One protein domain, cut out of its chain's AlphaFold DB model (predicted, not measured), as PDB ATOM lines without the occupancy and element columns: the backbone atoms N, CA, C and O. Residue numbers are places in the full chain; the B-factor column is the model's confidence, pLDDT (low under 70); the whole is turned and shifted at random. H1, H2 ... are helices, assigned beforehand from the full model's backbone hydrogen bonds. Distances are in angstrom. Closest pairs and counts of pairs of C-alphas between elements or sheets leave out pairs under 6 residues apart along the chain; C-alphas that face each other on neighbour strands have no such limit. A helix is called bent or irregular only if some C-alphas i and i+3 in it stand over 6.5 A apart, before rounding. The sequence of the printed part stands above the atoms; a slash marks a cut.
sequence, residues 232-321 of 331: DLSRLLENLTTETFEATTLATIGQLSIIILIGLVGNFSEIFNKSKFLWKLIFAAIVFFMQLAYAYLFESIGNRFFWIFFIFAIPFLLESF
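This is residues 232 to 321 of the 331 residues of the protein "Phospholipid carrier-dependent glycosyltransferase" of Candidatus Lokiarchaeota archaeon (UniProt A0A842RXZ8). Three long helices, H2, H3 and H4, run lengthwise with H4 packing on both others, and short H1 crosses one end of H3. The 90 printed residues, with four named helices in order H1 to H4 and no named strand, are all helix, span 42 by 23 by 17 A, and are only just loose, close to compact, with radius of gyration of the C-alphas 14.7 A.

H2, residues 247 to 272, begins at C-alpha (256.563, 245.735, 144.394), measures 35.3 A and has a kink of 62 degrees near residue 266; it is irregular, C-alphas 266 and 269 being 8.1 A apart. H3, residues 276 to 298, measures 33.7 A. H4, residues 303 to 321, measures 26.6 A, ends at C-alpha (253.298, 273.693, 151.005), has a kink of 44 degrees near residue 310 and is only just irregular, C-alphas 305 and 308 being 6.8 A apart. H1 is residues 233 to 241, 12.3 A.

H2 touches H4, closest C-alphas Gly 263 and Leu 317, 4.0 A, the same way at a shallow tilt of 32 degrees. H3 and H4, a hairpin, touch at C-alphas Leu 281 and Phe 312, 5.4 A. H3 touches H1 with residues 296 to 298 alone, closest C-alphas Leu 297 and Leu 236, 5.2 A, only just about perpendicular at 70.3 degrees. O i to N i+4 pairs are within hydrogen-bond range throughout H1, and in 20 of 22 in H2, 18 of 19 in H3 and 8 of 15 in H4.

The farthest C-alphas, Glu 243 and Asn 273, are 42.4 A apart. The printed part has no cut, its three links are tight, and residues 242 to 246 are under pLDDT 70.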
ATOM      1  N   ASP A 232     232.552 238.983 139.966       82.12
ATOM      2  CA  ASP A 232     233.376 237.911 140.502       82.12
ATOM      3  C   ASP A 232     234.134 238.390 141.745       82.12
ATOM      4  O   ASP A 232     235.194 239.015 141.673       82.12
ATOM      5  N   LEU A 233     233.575 238.099 142.922       86.38
ATOM      6  CA  LEU A 233     234.222 238.409 144.200       86.38
ATOM      7  C   LEU A 233     235.527 237.629 144.394       86.38
ATOM      8  O   LEU A 233     236.400 238.091 145.130       86.38
ATOM      9  N   SER A 234     235.686 236.477 143.734       86.69
ATOM     10  CA  SER A 234     236.940 235.730 143.793       86.69
ATOM     11  C   SER A 234     238.056 236.495 143.090       86.69
ATOM     12  O   SER A 234     239.164 236.535 143.611       86.69
ATOM     13  N   ARG A 235     237.743 237.226 142.010       83.00
ATOM     14  CA  ARG A 235     238.696 238.104 141.321       83.00
ATOM     15  C   ARG A 235     239.121 239.298 142.168       83.00
ATOM     16  O   ARG A 235     240.287 239.680 142.143       83.00
ATOM     17  N   LEU A 236     238.196 239.874 142.936       83.88
ATOM     18  CA  LEU A 236     238.527 240.922 143.905       83.88
ATOM     19  C   LEU A 236     239.512 240.400 144.953       83.88
ATOM     20  O   LEU A 236     240.520 241.048 145.218       83.88
ATOM     21  N   LEU A 237     239.220 239.234 145.537       84.88
ATOM     22  CA  LEU A 237     240.102 238.603 146.514       84.88
ATOM     23  C   LEU A 237     241.448 238.254 145.886       84.88
ATOM     24  O   LEU A 237     242.464 238.590 146.475       84.88
ATOM     25  N   GLU A 238     241.456 237.675 144.685       83.69
ATOM     26  CA  GLU A 238     242.667 237.396 143.915       83.69
ATOM     27  C   GLU A 238     243.481 238.674 143.743       83.69
ATOM     28  O   GLU A 238     244.622 238.686 144.160       83.69
ATOM     29  N   ASN A 239     242.915 239.784 143.266       81.00
ATOM     30  CA  ASN A 239     243.630 241.062 143.124       81.00
ATOM     31  C   ASN A 239     244.191 241.627 144.447       81.00
ATOM     32  O   ASN A 239     245.117 242.438 144.420       81.00
ATOM     33  N   LEU A 240     243.612 241.259 145.594       79.62
ATOM     34  CA  LEU A 240     244.088 241.664 146.920       79.62
ATOM     35  C   LEU A 240     245.140 240.705 147.497       79.62
ATOM     36  O   LEU A 240     245.911 241.118 148.360       79.62
ATOM     37  N   THR A 241     245.154 239.442 147.062       76.75
ATOM     38  CA  THR A 241     245.995 238.373 147.627       76.75
ATOM     39  C   THR A 241     247.058 237.842 146.675       76.75
ATOM     40  O   THR A 241     247.974 237.162 147.133       76.75
ATOM     41  N   THR A 242     246.960 238.118 145.373       67.62
ATOM     42  CA  THR A 242     247.935 237.631 144.397       67.62
ATOM     43  C   THR A 242     249.303 238.201 144.735       67.62
ATOM     44  O   THR A 242     249.450 239.387 145.026       67.62
ATOM     45  N   GLU A 243     250.332 237.372 144.575       56.41
ATOM     46  CA  GLU A 243     251.734 237.805 144.582       56.41
ATOM     47  C   GLU A 243     252.015 238.886 143.514       56.41
ATOM     48  O   GLU A 243     252.992 239.624 143.616       56.41
ATOM     49  N   THR A 244     251.113 239.046 142.532       50.03
ATOM     50  CA  THR A 244     251.073 240.157 141.567       50.03
ATOM     51  C   THR A 244     250.574 241.485 142.149       50.03
ATOM     52  O   THR A 244     250.445 242.462 141.407       50.03
ATOM     53  N   PHE A 245     250.353 241.604 143.465       58.56
ATOM     54  CA  PHE A 245     250.466 242.894 144.156       58.56
ATOM     55  C   PHE A 245     251.948 243.299 144.169       58.56
ATOM     56  O   PHE A 245     252.628 243.327 145.193       58.56
ATOM     57  N   GLU A 246     252.459 243.528 142.960       69.75
ATOM     58  CA  GLU A 246     253.864 243.681 142.633       69.75
ATOM     59  C   GLU A 246     254.485 244.788 143.484       69.75
ATOM     60  O   GLU A 246     253.827 245.769 143.854       69.75
ATOM     61  N   ALA A 247     255.792 244.684 143.733       78.56
ATOM     62  CA  ALA A 247     256.563 245.735 144.394       78.56
ATOM     63  C   ALA A 247     256.308 247.129 143.775       78.56
ATOM     64  O   ALA A 247     256.335 248.135 144.478       78.56
ATOM     65  N   THR A 248     255.979 247.190 142.478       80.38
ATOM     66  CA  THR A 248     255.584 248.400 141.744       80.38
ATOM     67  C   THR A 248     254.241 248.981 142.213       80.38
ATOM     68  O   THR A 248     254.118 250.201 142.347       80.38
ATOM     69  N   THR A 249     253.239 248.151 142.510       83.88
ATOM     70  CA  THR A 249     251.932 248.567 143.051       83.88
ATOM     71  C   THR A 249     252.083 249.071 144.481       83.88
ATOM     72  O   THR A 249     251.622 250.173 144.783       83.88
ATOM     73  N   LEU A 250     252.814 248.341 145.330       85.94
ATOM     74  CA  LEU A 250     253.142 248.785 146.691       85.94
ATOM     75  C   LEU A 250     253.916 250.102 146.690       85.94
ATOM     76  O   LEU A 250     253.546 251.025 147.414       85.94
ATOM     77  N   ALA A 251     254.942 250.227 145.847       86.81
ATOM     78  CA  ALA A 251     255.711 251.461 145.717       86.81
ATOM     79  C   ALA A 251     254.830 252.627 145.243       86.81
ATOM     80  O   ALA A 251     254.948 253.738 145.754       86.81
ATOM     81  N   THR A 252     253.898 252.372 144.320       88.69
ATOM     82  CA  THR A 252     252.961 253.390 143.825       88.69
ATOM     83  C   THR A 252     251.997 253.852 144.916       88.69
ATOM     84  O   THR A 252     251.826 255.056 145.112       88.69
ATOM     85  N   ILE A 253     251.391 252.918 145.653       90.12
ATOM     86  CA  ILE A 253     250.489 253.232 146.770       90.12
ATOM     87  C   ILE A 253     251.255 253.940 147.881       90.12
ATOM     88  O   ILE A 253     250.765 254.935 148.407       90.12
ATOM     89  N   GLY A 254     252.465 253.484 148.212       90.56
ATOM     90  CA  GLY A 254     253.335 254.123 149.196       90.56
ATOM     91  C   GLY A 254     253.657 255.565 148.811       90.56
ATOM     92  O   GLY A 254     253.444 256.479 149.607       90.56
ATOM     93  N   GLN A 255     254.069 255.795 147.560       92.50
ATOM     94  CA  GLN A 255     254.333 257.134 147.032       92.50
ATOM     95  C   GLN A 255     253.082 258.026 147.083       92.50
ATOM     96  O   GLN A 255     253.157 259.154 147.571       92.50
ATOM     97  N   LEU A 256     251.925 257.529 146.630       91.94
ATOM     98  CA  LEU A 256     250.655 258.264 146.703       91.94
ATOM     99  C   LEU A 256     250.253 258.575 148.144       91.94
ATOM    100  O   LEU A 256     249.829 259.692 148.427       91.94
ATOM    101  N   SER A 257     250.417 257.619 149.056       91.50
ATOM    102  CA  SER A 257     250.074 257.770 150.471       91.50
ATOM    103  C   SER A 257     250.916 258.861 151.118       91.50
ATOM    104  O   SER A 257     250.366 259.725 151.789       91.50
ATOM    105  N   ILE A 258     252.226 258.891 150.854       92.69
ATOM    106  CA  ILE A 258     253.117 259.952 151.344       92.69
ATOM    107  C   ILE A 258     252.664 261.323 150.820       92.69
ATOM    108  O   ILE A 258     252.506 262.258 151.605       92.69
ATOM    109  N   ILE A 259     252.399 261.438 149.513       92.75
ATOM    110  CA  ILE A 259     251.925 262.686 148.887       92.75
ATOM    111  C   ILE A 259     250.606 263.150 149.529       92.75
ATOM    112  O   ILE A 259     250.468 264.321 149.884       92.75
ATOM    113  N   ILE A 260     249.647 262.238 149.706       91.00
ATOM    114  CA  ILE A 260     248.328 262.538 150.273       91.00
ATOM    115  C   ILE A 260     248.434 262.911 151.752       91.00
ATOM    116  O   ILE A 260     247.804 263.880 152.160       91.00
ATOM    117  N   LEU A 261     249.228 262.195 152.551       92.19
ATOM    118  CA  LEU A 261     249.394 262.472 153.980       92.19
ATOM    119  C   LEU A 261     249.995 263.860 154.213       92.19
ATOM    120  O   LEU A 261     249.447 264.631 154.999       92.19
ATOM    121  N   ILE A 262     251.057 264.223 153.488       89.69
ATOM    122  CA  ILE A 262     251.646 265.571 153.579       89.69
ATOM    123  C   ILE A 262     250.637 266.631 153.102       89.69
ATOM    124  O   ILE A 262     250.504 267.697 153.711       89.69
ATOM    125  N   GLY A 263     249.884 266.331 152.040       88.62
ATOM    126  CA  GLY A 263     248.794 267.181 151.567       88.62
ATOM    127  C   GLY A 263     247.699 267.389 152.618       88.62
ATOM    128  O   GLY A 263     247.253 268.514 152.815       88.62
ATOM    129  N   LEU A 264     247.280 266.337 153.323       89.69
ATOM    130  CA  LEU A 264     246.239 266.397 154.352       89.69
ATOM    131  C   LEU A 264     246.702 267.198 155.564       89.69
ATOM    132  O   LEU A 264     245.953 268.047 156.039       89.69
ATOM    133  N   VAL A 265     247.929 266.958 156.035       90.00
ATOM    134  CA  VAL A 265     248.491 267.654 157.201       90.00
ATOM    135  C   VAL A 265     248.569 269.160 156.953       90.00
ATOM    136  O   VAL A 265     248.104 269.928 157.790       90.00
ATOM    137  N   GLY A 266     249.090 269.598 155.803       82.56
ATOM    138  CA  GLY A 266     249.237 271.033 155.531       82.56
ATOM    139  C   GLY A 266     247.960 271.747 155.077       82.56
ATOM    140  O   GLY A 266     247.892 272.965 155.173       82.56
ATOM    141  N   ASN A 267     246.935 271.022 154.614       85.06
ATOM    142  CA  ASN A 267     245.664 271.616 154.171       85.06
ATOM    143  C   ASN A 267     244.497 271.391 155.145       85.06
ATOM    144  O   ASN A 267     243.358 271.703 154.794       85.06
ATOM    145  N   PHE A 268     244.726 270.806 156.327       86.50
ATOM    146  CA  PHE A 268     243.640 270.316 157.184       86.50
ATOM    147  C   PHE A 268     242.587 271.396 157.467       86.50
ATOM    148  O   PHE A 268     241.411 271.191 157.176       86.50
ATOM    149  N   SER A 269     243.004 272.577 157.932       83.31
ATOM    150  CA  SER A 269     242.113 273.716 158.209       83.31
ATOM    151  C   SER A 269     241.351 274.198 156.966       83.31
ATOM    152  O   SER A 269     240.144 274.429 157.024       83.31
ATOM    153  N   GLU A 270     242.021 274.290 155.821       81.00
ATOM    154  CA  GLU A 270     241.446 274.797 154.570       81.00
ATOM    155  C   GLU A 270     240.400 273.865 153.950       81.00
ATOM    156  O   GLU A 270     239.431 274.315 153.323       81.00
ATOM    157  N   ILE A 271     240.549 272.556 154.163       80.19
ATOM    158  CA  ILE A 271     239.531 271.569 153.791       80.19
ATOM    159  C   ILE A 271     238.231 271.857 154.556       80.19
ATOM    160  O   ILE A 271     237.159 271.919 153.938       80.19
ATOM    161  N   PHE A 272     238.319 272.119 155.867       80.31
ATOM    162  CA  PHE A 272     237.167 272.506 156.694       80.31
ATOM    163  C   PHE A 272     236.611 273.886 156.329       80.31
ATOM    164  O   PHE A 272     235.392 274.066 156.331       80.31
ATOM    165  N   ASN A 273     237.467 274.819 155.900       86.38
ATOM    166  CA  ASN A 273     237.060 276.134 155.386       86.38
ATOM    167  C   ASN A 273     236.449 276.085 153.974       86.38
ATOM    168  O   ASN A 273     236.077 277.116 153.411       86.38
ATOM    169  N   LYS A 274     236.288 274.887 153.396       81.88
ATOM    170  CA  LYS A 274     235.639 274.648 152.102       81.88
ATOM    171  C   LYS A 274     236.325 275.345 150.926       81.88
ATOM    172  O   LYS A 274     235.648 275.829 150.012       81.88
ATOM    173  N   SER A 275     237.661 275.327 150.886       90.69
ATOM    174  CA  SER A 275     238.411 275.778 149.707       90.69
ATOM    175  C   SER A 275     237.910 275.076 148.439       90.69
ATOM    176  O   SER A 275     238.052 273.862 148.264       90.69
ATOM    177  N   LYS A 276     237.311 275.851 147.521       92.44
ATOM    178  CA  LYS A 276     236.737 275.329 146.268       92.44
ATOM    179  C   LYS A 276     237.765 274.559 145.440       92.44
ATOM    180  O   LYS A 276     237.398 273.620 144.739       92.44
ATOM    181  N   PHE A 277     239.029 274.973 145.488       93.44
ATOM    182  CA  PHE A 277     240.109 274.312 144.766       93.44
ATOM    183  C   PHE A 277     240.407 272.922 145.340       93.44
ATOM    184  O   PHE A 277     240.404 271.952 144.588       93.44
ATOM    185  N   LEU A 278     240.557 272.797 146.662       92.44
ATOM    186  CA  LEU A 278     240.807 271.503 147.307       92.44
ATOM    187  C   LEU A 278     239.646 270.528 147.081       92.44
ATOM    188  O   LEU A 278     239.869 269.377 146.716       92.44
ATOM    189  N   TRP A 279     238.402 271.005 147.181       93.31
ATOM    190  CA  TRP A 279     237.228 270.180 146.890       93.31
ATOM    191  C   TRP A 279     237.188 269.694 145.439       93.31
ATOM    192  O   TRP A 279     236.839 268.540 145.202       93.31
ATOM    193  N   LYS A 280     237.609 270.512 144.464       95.12
ATOM    194  CA  LYS A 280     237.762 270.061 143.069       95.12
ATOM    195  C   LYS A 280     238.726 268.875 142.961       95.12
ATOM    196  O   LYS A 280     238.395 267.901 142.285       95.12
ATOM    197  N   LEU A 281     239.880 268.938 143.627       95.06
ATOM    198  CA  LEU A 281     240.874 267.859 143.610       95.06
ATOM    199  C   LEU A 281     240.353 266.587 144.296       95.06
ATOM    200  O   LEU A 281     240.463 265.502 143.731       95.06
ATOM    201  N   ILE A 282     239.724 266.727 145.468       93.75
ATOM    202  CA  ILE A 282     239.160 265.606 146.236       93.75
ATOM    203  C   ILE A 282     238.057 264.901 145.441       93.75
ATOM    204  O   ILE A 282     238.093 263.683 145.287       93.75
ATOM    205  N   PHE A 283     237.098 265.646 144.879       95.00
ATOM    206  CA  PHE A 283     236.029 265.041 144.081       95.00
ATOM    207  C   PHE A 283     236.559 264.354 142.825       95.00
ATOM    208  O   PHE A 283     236.064 263.288 142.468       95.00
ATOM    209  N   ALA A 284     237.580 264.920 142.177       95.12
ATOM    210  CA  ALA A 284     238.217 264.259 141.047       95.12
ATOM    211  C   ALA A 284     238.840 262.915 141.463       95.12
ATOM    212  O   ALA A 284     238.590 261.902 140.814       95.12
ATOM    213  N   ALA A 285     239.561 262.878 142.589       94.19
ATOM    214  CA  ALA A 285     240.118 261.640 143.133       94.19
ATOM    215  C   ALA A 285     239.029 260.605 143.474       94.19
ATOM    216  O   ALA A 285     239.194 259.431 143.153       94.19
ATOM    217  N   ILE A 286     237.895 261.026 144.049       94.94
ATOM    218  CA  ILE A 286     236.755 260.137 144.352       94.94
ATOM    219  C   ILE A 286     236.163 259.535 143.072       94.94
ATOM    220  O   ILE A 286     235.918 258.332 143.010       94.94
ATOM    221  N   VAL A 287     235.954 260.344 142.031       94.94
ATOM    222  CA  VAL A 287     235.417 259.858 140.750       94.94
ATOM    223  C   VAL A 287     236.350 258.819 140.125       94.94
ATOM    224  O   VAL A 287     235.893 257.766 139.683       94.94
ATOM    225  N   PHE A 288     237.661 259.064 140.134       93.81
ATOM    226  CA  PHE A 288     238.636 258.098 139.622       93.81
ATOM    227  C   PHE A 288     238.838 256.886 140.544       93.81
ATOM    228  O   PHE A 288     239.189 255.808 140.068       93.81
ATOM    229  N   PHE A 289     238.516 256.996 141.835       92.88
ATOM    230  CA  PHE A 289     238.423 255.836 142.721       92.88
ATOM    231  C   PHE A 289     237.315 254.870 142.292       92.88
ATOM    232  O   PHE A 289     237.502 253.662 142.391       92.88
ATOM    233  N   MET A 290     236.205 255.358 141.727       90.62
ATOM    234  CA  MET A 290     235.174 254.475 141.159       90.62
ATOM    235  C   MET A 290     235.711 253.658 139.977       90.62
ATOM    236  O   MET A 290     235.384 252.479 139.851       90.62
ATOM    237  N   GLN A 291     236.565 254.251 139.134       89.25
ATOM    238  CA  GLN A 291     237.251 253.524 138.062       89.25
ATOM    239  C   GLN A 291     238.186 252.450 138.634       89.25
ATOM    240  O   GLN A 291     238.211 251.328 138.133       89.25
ATOM    241  N   LEU A 292     238.944 252.782 139.681       89.50
ATOM    242  CA  LEU A 292     239.821 251.826 140.353       89.50
ATOM    243  C   LEU A 292     239.013 250.670 140.963       89.50
ATOM    244  O   LEU A 292     239.350 249.511 140.743       89.50
ATOM    245  N   ALA A 293     237.914 250.966 141.660       87.50
ATOM    246  CA  ALA A 293     237.014 249.961 142.224       87.50
ATOM    247  C   ALA A 293     236.411 249.055 141.138       87.50
ATOM    248  O   ALA A 293     236.351 247.840 141.313       87.50
ATOM    249  N   TYR A 294     236.029 249.623 139.990       86.00
ATOM    250  CA  TYR A 294     235.606 248.843 138.828       86.00
ATOM    251  C   TYR A 294     236.726 247.912 138.340       86.00
ATOM    252  O   TYR A 294     236.490 246.723 138.148       86.00
ATOM    253  N   ALA A 295     237.958 248.409 138.203       85.19
ATOM    254  CA  ALA A 295     239.090 247.569 137.810       85.19
ATOM    255  C   ALA A 295     239.314 246.408 138.799       85.19
ATOM    256  O   ALA A 295     239.559 245.291 138.356       85.19
ATOM    257  N   TYR A 296     239.136 246.636 140.109       81.44
ATOM    258  CA  TYR A 296     239.323 245.613 141.155       81.44
ATOM    259  C   TYR A 296     238.322 244.462 141.022       81.44
ATOM    260  O   TYR A 296     238.645 243.328 141.371       81.44
ATOM    261  N   LEU A 297     237.122 244.752 140.518       82.38
ATOM    262  CA  LEU A 297     236.039 243.781 140.369       82.38
ATOM    263  C   LEU A 297     236.091 243.002 139.048       82.38
ATOM    264  O   LEU A 297     235.529 241.912 138.978       82.38
ATOM    265  N   PHE A 298     236.714 243.548 137.996       78.50
ATOM    266  CA  PHE A 298     236.539 243.031 136.628       78.50
ATOM    267  C   PHE A 298     237.829 242.787 135.830       78.50
ATOM    268  O   PHE A 298     237.768 242.148 134.771       78.50
ATOM    269  N   GLU A 299     238.981 243.282 136.286       77.06
ATOM    270  CA  GLU A 299     240.270 243.170 135.590       77.06
ATOM    271  C   GLU A 299     241.389 242.722 136.546       77.06
ATOM    272  O   GLU A 299     241.227 242.772 137.761       77.06
ATOM    273  N   SER A 300     242.524 242.238 136.023       73.25
ATOM    274  CA  SER A 300     243.743 242.122 136.838       73.25
ATOM    275  C   SER A 300     244.307 243.514 137.091       73.25
ATOM    276  O   SER A 300     244.553 244.277 136.147       73.25
ATOM    277  N   ILE A 301     244.519 243.852 138.359       73.31
ATOM    278  CA  ILE A 301     245.067 245.154 138.724       73.31
ATOM    279  C   ILE A 301     246.584 245.152 138.717       73.31
ATOM    280  O   ILE A 301     247.228 244.256 139.241       73.31
ATOM    281  N   GLY A 302     247.128 246.237 138.173       76.69
ATOM    282  CA  GLY A 302     248.510 246.641 138.373       76.69
ATOM    283  C   GLY A 302     248.594 248.124 138.717       76.69
ATOM    284  O   GLY A 302     247.607 248.869 138.642       76.69
ATOM    285  N   ASN A 303     249.804 248.577 139.028       79.31
ATOM    286  CA  ASN A 303     250.126 249.966 139.355       79.31
ATOM    287  C   ASN A 303     249.620 251.004 138.323       79.31
ATOM    288  O   ASN A 303     249.383 252.161 138.671       79.31
ATOM    289  N   ARG A 304     249.382 250.595 137.069       84.94
ATOM    290  CA  ARG A 304     248.852 251.439 135.985       84.94
ATOM    291  C   ARG A 304     247.565 252.187 136.316       84.94
ATOM    292  O   ARG A 304     247.403 253.331 135.898       84.94
ATOM    293  N   PHE A 305     246.666 251.586 137.099       88.38
ATOM    294  CA  PHE A 305     245.389 252.219 137.452       88.38
ATOM    295  C   PHE A 305     245.555 253.362 138.459       88.38
ATOM    296  O   PHE A 305     244.681 254.219 138.571       88.38
ATOM    297  N   PHE A 306     246.695 253.417 139.149       91.62
ATOM    298  CA  PHE A 306     247.000 254.457 140.123       91.62
ATOM    299  C   PHE A 306     247.614 255.715 139.496       91.62
ATOM    300  O   PHE A 306     247.648 256.766 140.137       91.62
ATOM    301  N   TRP A 307     248.070 255.650 138.238       94.25
ATOM    302  CA  TRP A 307     248.749 256.770 137.575       94.25
ATOM    303  C   TRP A 307     247.894 258.043 137.572       94.25
ATOM    304  O   TRP A 307     248.388 259.144 137.817       94.25
ATOM    305  N   ILE A 308     246.581 257.886 137.396       95.25
ATOM    306  CA  ILE A 308     245.653 259.011 137.331       95.25
ATOM    307  C   ILE A 308     245.567 259.817 138.633       95.25
ATOM    308  O   ILE A 308     245.371 261.032 138.600       95.25
ATOM    309  N   PHE A 309     245.770 259.176 139.786       96.00
ATOM    310  CA  PHE A 309     245.661 259.846 141.080       96.00
ATOM    311  C   PHE A 309     246.773 260.873 141.286       96.00
ATOM    312  O   PHE A 309     246.537 261.882 141.945       96.00
ATOM    313  N   PHE A 310     247.946 260.694 140.664       96.81
ATOM    314  CA  PHE A 310     249.033 261.674 140.741       96.81
ATOM    315  C   PHE A 310     248.647 263.033 140.147       96.81
ATOM    316  O   PHE A 310     249.131 264.056 140.630       96.81
ATOM    317  N   ILE A 311     247.727 263.069 139.175       96.88
ATOM    318  CA  ILE A 311     247.238 264.324 138.580       96.88
ATOM    319  C   ILE A 311     246.532 265.198 139.624       96.88
ATOM    320  O   ILE A 311     246.571 266.423 139.517       96.88
ATOM    321  N   PHE A 312     245.927 264.594 140.649       96.81
ATOM    322  CA  PHE A 312     245.187 265.307 141.695       96.81
ATOM    323  C   PHE A 312     245.946 265.362 143.023       96.81
ATOM    324  O   PHE A 312     245.920 266.390 143.699       96.81
ATOM    325  N   ALA A 313     246.674 264.299 143.371       96.62
ATOM    326  CA  ALA A 313     247.447 264.207 144.604       96.62
ATOM    327  C   ALA A 313     248.627 265.192 144.623       96.62
ATOM    328  O   ALA A 313     248.883 265.815 145.649       96.62
ATOM    329  N   ILE A 314     249.318 265.393 143.493       97.62
ATOM    330  CA  ILE A 314     250.450 266.329 143.430       97.62
ATOM    331  C   ILE A 314     249.991 267.788 143.625       97.62
ATOM    332  O   ILE A 314     250.543 268.447 144.503       97.62
ATOM    333  N   PRO A 315     248.985 268.326 142.901       97.19
ATOM    334  CA  PRO A 315     248.457 269.660 143.201       97.19
ATOM    335  C   PRO A 315     247.966 269.810 144.643       97.19
ATOM    336  O   PRO A 315     248.158 270.860 145.249       97.19
ATOM    337  N   PHE A 316     247.366 268.757 145.206       94.88
ATOM    338  CA  PHE A 316     246.901 268.751 146.592       94.88
ATOM    339  C   PHE A 316     248.065 268.903 147.584       94.88
ATOM    340  O   PHE A 316     248.009 269.740 148.485       94.88
ATOM    341  N   LEU A 317     249.161 268.172 147.364       96.06
ATOM    342  CA  LEU A 317     250.416 268.333 148.102       96.06
ATOM    343  C   LEU A 317     250.992 269.751 147.967       96.06
ATOM    344  O   LEU A 317     251.392 270.354 148.960       96.06
ATOM    345  N   LEU A 318     251.044 270.293 146.748       95.62
ATOM    346  CA  LEU A 318     251.637 271.610 146.500       95.62
ATOM    347  C   LEU A 318     250.868 272.751 147.178       95.62
ATOM    348  O   LEU A 318     251.495 273.711 147.628       95.62
ATOM    349  N   GLU A 319     249.540 272.647 147.279       93.44
ATOM    350  CA  GLU A 319     248.733 273.632 148.013       93.44
ATOM    351  C   GLU A 319     249.052 273.604 149.516       93.44
ATOM    352  O   GLU A 319     249.185 274.664 150.121       93.44
ATOM    353  N   SER A 320     249.331 272.424 150.086       90.38
ATOM    354  CA  SER A 320     249.756 272.290 151.492       90.38
ATOM    355  C   SER A 320     251.057 273.058 151.761       90.38
ATOM    356  O   SER A 320     251.141 273.844 152.708       90.38
ATOM    357  N   PHE A 321     252.048 272.939 150.869       88.06
ATOM    358  CA  PHE A 321     253.298 273.693 151.005       88.06
ATOM    359  C   PHE A 321     253.110 275.203 150.885       88.06
ATOM    360  O   PHE A 321     253.790 275.959 151.576       88.06
TER     361      PHE A 321